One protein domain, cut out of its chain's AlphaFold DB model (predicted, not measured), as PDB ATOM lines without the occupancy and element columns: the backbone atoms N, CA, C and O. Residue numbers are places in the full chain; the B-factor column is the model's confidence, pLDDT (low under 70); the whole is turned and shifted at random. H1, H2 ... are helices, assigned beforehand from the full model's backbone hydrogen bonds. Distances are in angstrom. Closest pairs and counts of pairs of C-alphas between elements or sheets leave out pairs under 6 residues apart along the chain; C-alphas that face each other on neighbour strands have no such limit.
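What this domain is: This is residues 8 to 68 of the 76 residues of a protein of Escherichia coli (UniProt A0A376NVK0). This is an open, loose chain of helices: H1 packs steeply across H3, H2 lies near H1, H4 follows round a turn after H3, and residues 58 to 63 of H5 stick out. The printed part has 61 residues with five named helices, H1 to H5, and no named strand: all helix. It is loose, radius of gyration of the C-alphas 13.9 A, spanning 40 by 28 by 17 A.

How they stand to each other: Start at H1, residues 8 to 15; it touches H3, residues 34 to 44, at a steep tilt of 63 degrees, closest at the C-alphas of Thr 11 and Pro 36, 5.1 A. H2, residues 20 to 25, is close to H1 but not clearly touching; the C-alphas of Asn 15 and Leu 22 are closest, 7.7 A. H4, residues 46 to 51, and H3 only just touch, with 3 pairs of C-alphas within 8 A, and only at the corner; the closest are Lys 42 and Trp 49, 5.4 A. H5, residues 58 to 67, is apart from H1, H2, H3 and H4. Every O i to N i+4 pair is within hydrogen-bond range in H1, H3, H4 and H5; H2 has 0 of 2, but 3 of 3 O i to N i+3.

Where its parts are: Find C-alpha 8 at (24.738, -28.406, 3.258), where H1 begins. H3 runs 15.3 A, and H5 runs 14.5 A to C-alpha 67 at (54.789, -39.659, 17.166).

The domain as a whole: The C-alphas farthest apart, Ala 16 and Gly 68, are 40.8 A apart. The printed part has no cut and no long link; pLDDT is under 70 at residues 67 to 68.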
ATOM      1  N   THR A   8      25.091 -29.418   4.275       97.94
ATOM      2  CA  THR A   8      24.738 -28.406   3.258       97.94
ATOM      3  C   THR A   8      23.926 -27.253   3.867       97.94
ATOM      4  O   THR A   8      24.188 -26.086   3.574       97.94
ATOM      5  N   VAL A   9      22.990 -27.558   4.773       97.94
ATOM      6  CA  VAL A   9      22.173 -26.546   5.466       97.94
ATOM      7  C   VAL A   9      23.047 -25.672   6.365       97.94
ATOM      8  O   VAL A   9      22.950 -24.446   6.332       97.94
ATOM      9  N   GLU A  10      23.951 -26.278   7.130       98.06
ATOM     10  CA  GLU A  10      24.897 -25.567   7.988       98.06
ATOM     11  C   GLU A  10      25.856 -24.691   7.188       98.06
ATOM     12  O   GLU A  10      26.154 -23.580   7.619       98.06
ATOM     13  N   THR A  11      26.302 -25.159   6.020       97.81
ATOM     14  CA  THR A  11      27.146 -24.383   5.097       97.81
ATOM     15  C   THR A  11      26.428 -23.102   4.677       97.81
ATOM     16  O   THR A  11      26.967 -22.010   4.853       97.81
ATOM     17  N   ALA A  12      25.175 -23.213   4.222       97.69
ATOM     18  CA  ALA A  12      24.365 -22.053   3.851       97.69
ATOM     19  C   ALA A  12      24.144 -21.100   5.037       97.69
ATOM     20  O   ALA A  12      24.265 -19.886   4.889       97.69
ATOM     21  N   GLN A  13      23.884 -21.638   6.233       97.75
ATOM     22  CA  GLN A  13      23.728 -20.829   7.444       97.75
ATOM     23  C   GLN A  13      25.017 -20.105   7.849       97.75
ATOM     24  O   GLN A  13      24.935 -19.001   8.382       97.75
ATOM     25  N   ILE A  14      26.189 -20.716   7.652       97.06
ATOM     26  CA  ILE A  14      27.484 -20.072   7.906       97.06
ATOM     27  C   ILE A  14      27.722 -18.971   6.871       97.06
ATOM     28  O   ILE A  14      28.021 -17.849   7.252       97.06
ATOM     29  N   ASN A  15      27.522 -19.240   5.581       97.38
ATOM     30  CA  ASN A  15      27.732 -18.232   4.534       97.38
ATOM     31  C   ASN A  15      26.761 -17.045   4.662       97.38
ATOM     32  O   ASN A  15      27.129 -15.901   4.389       97.38
ATOM     33  N   ALA A  16      25.544 -17.284   5.158       97.62
ATOM     34  CA  ALA A  16      24.562 -16.236   5.415       97.62
ATOM     35  C   ALA A  16      24.974 -15.252   6.526       97.62
ATOM     36  O   ALA A  16      24.464 -14.130   6.536       97.62
ATOM     37  N   THR A  17      25.887 -15.619   7.437       96.75
ATOM     38  CA  THR A  17      26.339 -14.691   8.491       96.75
ATOM     39  C   THR A  17      27.157 -13.533   7.932       96.75
ATOM     40  O   THR A  17      27.238 -12.492   8.582       96.75
ATOM     41  N   LYS A  18      27.758 -13.707   6.742       95.75
ATOM     42  CA  LYS A  18      28.707 -12.757   6.138       95.75
ATOM     43  C   LYS A  18      29.819 -12.355   7.113       95.75
ATOM     44  O   LYS A  18      30.262 -11.207   7.122       95.75
ATOM     45  N   ASP A  19      30.239 -13.301   7.954       96.56
ATOM     46  CA  ASP A  19      31.253 -13.055   8.971       96.56
ATOM     47  C   ASP A  19      32.571 -12.600   8.312       96.56
ATOM     48  O   ASP A  19      33.003 -13.215   7.330       96.56
ATOM     49  N   PRO A  20      33.249 -11.555   8.829       96.88
ATOM     50  CA  PRO A  20      34.528 -11.097   8.292       96.88
ATOM     51  C   PRO A  20      35.599 -12.190   8.191       96.88
ATOM     52  O   PRO A  20      36.495 -12.080   7.351       96.88
ATOM     53  N   ALA A  21      35.524 -13.244   9.010       95.81
ATOM     54  CA  ALA A  21      36.428 -14.386   8.952       95.81
ATOM     55  C   ALA A  21      36.298 -15.198   7.651       95.81
ATOM     56  O   ALA A  21      37.262 -15.850   7.248       95.81
ATOM     57  N   LEU A  22      35.170 -15.116   6.935       96.25
ATOM     58  CA  LEU A  22      34.999 -15.806   5.650       96.25
ATOM     59  C   LEU A  22      36.009 -15.337   4.589       96.25
ATOM     60  O   LEU A  22      36.321 -16.082   3.661       96.25
ATOM     61  N   ARG A  23      36.623 -14.156   4.754       96.69
ATOM     62  CA  ARG A  23      37.711 -13.686   3.875       96.69
ATOM     63  C   ARG A  23      38.907 -14.642   3.820       96.69
ATOM     64  O   ARG A  23      39.596 -14.683   2.809       96.69
ATOM     65  N   TYR A  24      39.150 -15.414   4.883       95.81
ATOM     66  CA  TYR A  24      40.281 -16.345   4.959       95.81
ATOM     67  C   TYR A  24      40.069 -17.626   4.148       95.81
ATOM     68  O   TYR A  24      41.021 -18.370   3.927       95.81
ATOM     69  N   VAL A  25      38.840 -17.876   3.695       95.12
ATOM     70  CA  VAL A  25      38.469 -19.051   2.895       95.12
ATOM     71  C   VAL A  25      37.984 -18.680   1.491       95.12
ATOM     72  O   VAL A  25      37.462 -19.529   0.782       95.12
ATOM     73  N   GLY A  26      38.173 -17.424   1.066       94.19
ATOM     74  CA  GLY A  26      37.753 -16.947  -0.258       94.19
ATOM     75  C   GLY A  26      36.356 -16.319  -0.306       94.19
ATOM     76  O   GLY A  26      35.833 -16.096  -1.391       94.19
ATOM     77  N   GLY A  27      35.764 -15.998   0.847       95.31
ATOM     78  CA  GLY A  27      34.473 -15.306   0.962       95.31
ATOM     79  C   GLY A  27      33.304 -16.213   1.345       95.31
ATOM     80  O   GLY A  27      32.326 -15.725   1.906       95.31
ATOM     81  N   GLU A  28      33.429 -17.521   1.135       96.44
ATOM     82  CA  GLU A  28      32.435 -18.518   1.527       96.44
ATOM     83  C   GLU A  28      33.102 -19.836   1.934       96.44
ATOM     84  O   GLU A  28      34.173 -20.192   1.445       96.44
ATOM     85  N   VAL A  29      32.471 -20.571   2.849       96.62
ATOM     86  CA  VAL A  29      32.879 -21.939   3.173       96.62
ATOM     87  C   VAL A  29      32.231 -22.930   2.209       96.62
ATOM     88  O   VAL A  29      31.055 -22.805   1.867       96.62
ATOM     89  N   SER A  30      32.994 -23.954   1.824       96.75
ATOM     90  CA  SER A  30      32.486 -25.120   1.092       96.75
ATOM     91  C   SER A  30      31.966 -26.184   2.061       96.75
ATOM     92  O   SER A  30      32.521 -26.371   3.145       96.75
ATOM     93  N   VAL A  31      30.951 -26.944   1.641       97.12
ATOM     94  CA  VAL A  31      30.420 -28.103   2.384       97.12
ATOM     95  C   VAL A  31      31.485 -29.178   2.637       97.12
ATOM     96  O   VAL A  31      31.421 -29.928   3.616       97.12
ATOM     97  N   GLU A  32      32.517 -29.224   1.794       96.56
ATOM     98  CA  GLU A  32      33.625 -30.168   1.911       96.56
ATOM     99  C   GLU A  32      34.602 -29.803   3.041       96.56
ATOM    100  O   GLU A  32      35.324 -30.675   3.529       96.56
ATOM    101  N   MET A  33      34.561 -28.563   3.540       95.88
ATOM    102  CA  MET A  33      35.394 -28.105   4.654       95.88
ATOM    103  C   MET A  33      34.921 -28.667   6.006       95.88
ATOM    104  O   MET A  33      33.817 -29.197   6.148       95.88
ATOM    105  N   GLU A  34      35.771 -28.537   7.026       95.62
ATOM    106  CA  GLU A  34      35.506 -29.091   8.360       95.62
ATOM    107  C   GLU A  34      34.499 -28.261   9.168       95.62
ATOM    108  O   GLU A  34      33.689 -28.817   9.911       95.62
ATOM    109  N   LEU A  35      34.493 -26.932   9.007       95.56
ATOM    110  CA  LEU A  35      33.649 -26.041   9.811       95.56
ATOM    111  C   LEU A  35      32.143 -26.361   9.687       95.56
ATOM    112  O   LEU A  35      31.492 -26.500  10.730       95.56
ATOM    113  N   PRO A  36      31.567 -26.550   8.479       97.38
ATOM    114  CA  PRO A  36      30.166 -26.952   8.365       97.38
ATOM    115  C   PRO A  36      29.872 -28.297   9.029       97.38
ATOM    116  O   PRO A  36      28.846 -28.446   9.689       97.38
ATOM    117  N   LYS A  37      30.791 -29.264   8.927       96.50
ATOM    118  CA  LYS A  37      30.630 -30.599   9.519       96.50
ATOM    119  C   LYS A  37      30.647 -30.557  11.046       96.50
ATOM    120  O   LYS A  37      29.853 -31.248  11.682       96.50
ATOM    121  N   LEU A  38      31.489 -29.712  11.642       96.81
ATOM    122  CA  LEU A  38      31.495 -29.483  13.090       96.81
ATOM    123  C   LEU A  38      30.191 -28.835  13.564       96.81
ATOM    124  O   LEU A  38      29.629 -29.251  14.577       96.81
ATOM    125  N   ARG A  39      29.666 -27.863  12.807       96.81
ATOM    126  CA  ARG A  39      28.351 -27.277  13.100       96.81
ATOM    127  C   ARG A  39      27.244 -28.325  12.997       96.81
ATOM    128  O   ARG A  39      26.404 -28.391  13.891       96.81
ATOM    129  N   TRP A  40      27.279 -29.176  11.972       97.88
ATOM    130  CA  TRP A  40      26.322 -30.272  11.813       97.88
ATOM    131  C   TRP A  40      26.378 -31.228  13.006       97.88
ATOM    132  O   TRP A  40      25.335 -31.561  13.569       97.88
ATOM    133  N   LEU A  41      27.586 -31.604  13.447       97.38
ATOM    134  CA  LEU A  41      27.796 -32.486  14.595       97.38
ATOM    135  C   LEU A  41      27.233 -31.884  15.886       97.38
ATOM    136  O   LEU A  41      26.539 -32.573  16.631       97.38
ATOM    137  N   LYS A  42      27.490 -30.595  16.126       96.81
ATOM    138  CA  LYS A  42      26.969 -29.867  17.289       96.81
ATOM    139  C   LYS A  42      25.439 -29.865  17.331       96.81
ATOM    140  O   LYS A  42      24.867 -29.991  18.410       96.81
ATOM    141  N   THR A  43      24.791 -29.717  16.178       97.00
ATOM    142  CA  THR A  43      23.326 -29.656  16.069       97.00
ATOM    143  C   THR A  43      22.679 -31.037  16.163       97.00
ATOM    144  O   THR A  43      21.688 -31.201  16.869       97.00
ATOM    145  N   HIS A  44      23.229 -32.035  15.466       97.50
ATOM    146  CA  HIS A  44      22.574 -33.333  15.287       97.50
ATOM    147  C   HIS A  44      23.005 -34.385  16.310       97.50
ATOM    148  O   HIS A  44      22.218 -35.269  16.634       97.50
ATOM    149  N   LEU A  45      24.233 -34.301  16.834       97.44
ATOM    150  CA  LEU A  45      24.792 -35.255  17.799       97.44
ATOM    151  C   LEU A  45      25.364 -34.517  19.027       97.44
ATOM    152  O   LEU A  45      26.566 -34.597  19.301       97.44
ATOM    153  N   PRO A  46      24.523 -33.808  19.805       96.94
ATOM    154  CA  PRO A  46      24.985 -32.966  20.910       96.94
ATOM    155  C   PRO A  46      25.713 -33.753  22.008       96.94
ATOM    156  O   PRO A  46      26.667 -33.245  22.590       96.94
ATOM    157  N   GLN A  47      25.323 -35.008  22.258       97.50
ATOM    158  CA  GLN A  47      26.006 -35.880  23.222       97.50
ATOM    159  C   GLN A  47      27.442 -36.190  22.779       97.50
ATOM    160  O   GLN A  47      28.377 -36.076  23.567       97.50
ATOM    161  N   THR A  48      27.637 -36.520  21.497       96.12
ATOM    162  CA  THR A  48      28.969 -36.740  20.917       96.12
ATOM    163  C   THR A  48      29.795 -35.459  20.937       96.12
ATOM    164  O   THR A  48      30.970 -35.505  21.285       96.12
ATOM    165  N   TRP A  49      29.185 -34.315  20.612       96.50
ATOM    166  CA  TRP A  49      29.845 -33.011  20.682       96.50
ATOM    167  C   TRP A  49      30.348 -32.691  22.096       96.50
ATOM    168  O   TRP A  49      31.474 -32.233  22.252       96.50
ATOM    169  N   GLN A  50      29.537 -32.955  23.125       96.25
ATOM    170  CA  GLN A  50      29.904 -32.716  24.525       96.25
ATOM    171  C   GLN A  50      30.970 -33.690  25.039       96.25
ATOM    172  O   GLN A  50      31.818 -33.299  25.836       96.25
ATOM    173  N   ALA A  51      30.939 -34.946  24.591       97.31
ATOM    174  CA  ALA A  51      31.935 -35.948  24.966       97.31
ATOM    175  C   ALA A  51      33.280 -35.765  24.235       97.31
ATOM    176  O   ALA A  51      34.302 -36.300  24.672       97.31
ATOM    177  N   ALA A  52      33.298 -35.042  23.114       94.06
ATOM    178  CA  ALA A  52      34.502 -34.825  22.329       94.06
ATOM    179  C   ALA A  52      35.461 -33.852  23.033       94.06
ATOM    180  O   ALA A  52      35.119 -32.709  23.317       94.06
ATOM    181  N   HIS A  53      36.703 -34.288  23.258       90.88
ATOM    182  CA  HIS A  53      37.755 -33.417  23.792       90.88
ATOM    183  C   HIS A  53      38.476 -32.625  22.689       90.88
ATOM    184  O   HIS A  53      38.868 -31.480  22.903       90.88
ATOM    185  N   ARG A  54      38.682 -33.233  21.509       89.94
ATOM    186  CA  ARG A  54      39.419 -32.645  20.377       89.94
ATOM    187  C   ARG A  54      38.866 -33.140  19.043       89.94
ATOM    188  O   ARG A  54      38.432 -34.286  18.941       89.94
ATOM    189  N   PHE A  55      38.955 -32.289  18.025       92.00
ATOM    190  CA  PHE A  55      38.671 -32.623  16.631       92.00
ATOM    191  C   PHE A  55      39.956 -32.502  15.818       92.00
ATOM    192  O   PHE A  55      40.710 -31.547  15.995       92.00
ATOM    193  N   PHE A  56      40.200 -33.465  14.934       90.81
ATOM    194  CA  PHE A  56      41.416 -33.526  14.128       90.81
ATOM    195  C   PHE A  56      41.069 -33.680  12.656       90.81
ATOM    196  O   PHE A  56      40.175 -34.457  12.312       90.81
ATOM    197  N   ASP A  57      41.829 -33.001  11.796       89.31
ATOM    198  CA  ASP A  57      41.909 -33.411  10.398       89.31
ATOM    199  C   ASP A  57      42.673 -34.743  10.291       89.31
ATOM    200  O   ASP A  57      43.378 -35.171  11.216       89.31
ATOM    201  N   TRP A  58      42.529 -35.423   9.155       86.94
ATOM    202  CA  TRP A  58      43.141 -36.734   8.967       86.94
ATOM    203  C   TRP A  58      44.675 -36.691   9.085       86.94
ATOM    204  O   TRP A  58      45.257 -37.557   9.736       86.94
ATOM    205  N   ARG A  59      45.343 -35.680   8.520       85.75
ATOM    206  CA  ARG A  59      46.812 -35.568   8.533       85.75
ATOM    207  C   ARG A  59      47.325 -35.386   9.954       85.75
ATOM    208  O   ARG A  59      48.279 -36.054  10.345       85.75
ATOM    209  N   ILE A  60      46.674 -34.519  10.728       84.81
ATOM    210  CA  ILE A  60      47.038 -34.247  12.121       84.81
ATOM    211  C   ILE A  60      46.828 -35.500  12.974       84.81
ATOM    212  O   ILE A  60      47.707 -35.858  13.759       84.81
ATOM    213  N   PHE A  61      45.714 -36.212  12.776       86.31
ATOM    214  CA  PHE A  61      45.454 -37.465  13.483       86.31
ATOM    215  C   PHE A  61      46.546 -38.512  13.220       86.31
ATOM    216  O   PHE A  61      47.082 -39.094  14.164       86.31
ATOM    217  N   TRP A  62      46.913 -38.728  11.953       81.62
ATOM    218  CA  TRP A  62      47.941 -39.708  11.592       81.62
ATOM    219  C   TRP A  62      49.338 -39.306  12.072       81.62
ATOM    220  O   TRP A  62      50.062 -40.151  12.596       81.62
ATOM    221  N   SER A  63      49.697 -38.025  11.962       81.50
ATOM    222  CA  SER A  63      50.975 -37.508  12.465       81.50
ATOM    223  C   SER A  63      51.114 -37.713  13.981       81.50
ATOM    224  O   SER A  63      52.123 -38.244  14.447       81.50
ATOM    225  N   GLY A  64      50.063 -37.404  14.751       78.50
ATOM    226  CA  GLY A  64      50.047 -37.645  16.199       78.50
ATOM    227  C   GLY A  64      50.112 -39.133  16.559       78.50
ATOM    228  O   GLY A  64      50.834 -39.533  17.469       78.50
ATOM    229  N   LYS A  65      49.425 -39.994  15.798       77.12
ATOM    230  CA  LYS A  65      49.510 -41.450  15.995       77.12
ATOM    231  C   LYS A  65      50.928 -41.993  15.801       77.12
ATOM    232  O   LYS A  65      51.318 -42.882  16.550       77.12
ATOM    233  N   GLN A  66      51.687 -41.472  14.837       73.44
ATOM    234  CA  GLN A  66      53.061 -41.919  14.569       73.44
ATOM    235  C   GLN A  66      54.070 -41.440  15.622       73.44
ATOM    236  O   GLN A  66      55.041 -42.137  15.893       73.44
ATOM    237  N   GLN A  67      53.846 -40.269  16.221       66.06
ATOM    238  CA  GLN A  67      54.789 -39.659  17.166       66.06
ATOM    239  C   GLN A  67      54.581 -40.106  18.621       66.06
ATOM    240  O   GLN A  67      55.363 -39.722  19.484       66.06
ATOM    241  N   GLY A  68      53.526 -40.872  18.926       63.88
ATOM    242  CA  GLY A  68      53.166 -41.235  20.307       63.88
ATOM    243  C   GLY A  68      52.710 -40.046  21.168       63.88
ATOM    244  O   GLY A  68      52.268 -40.229  22.299       63.88
TER     245      GLY A  68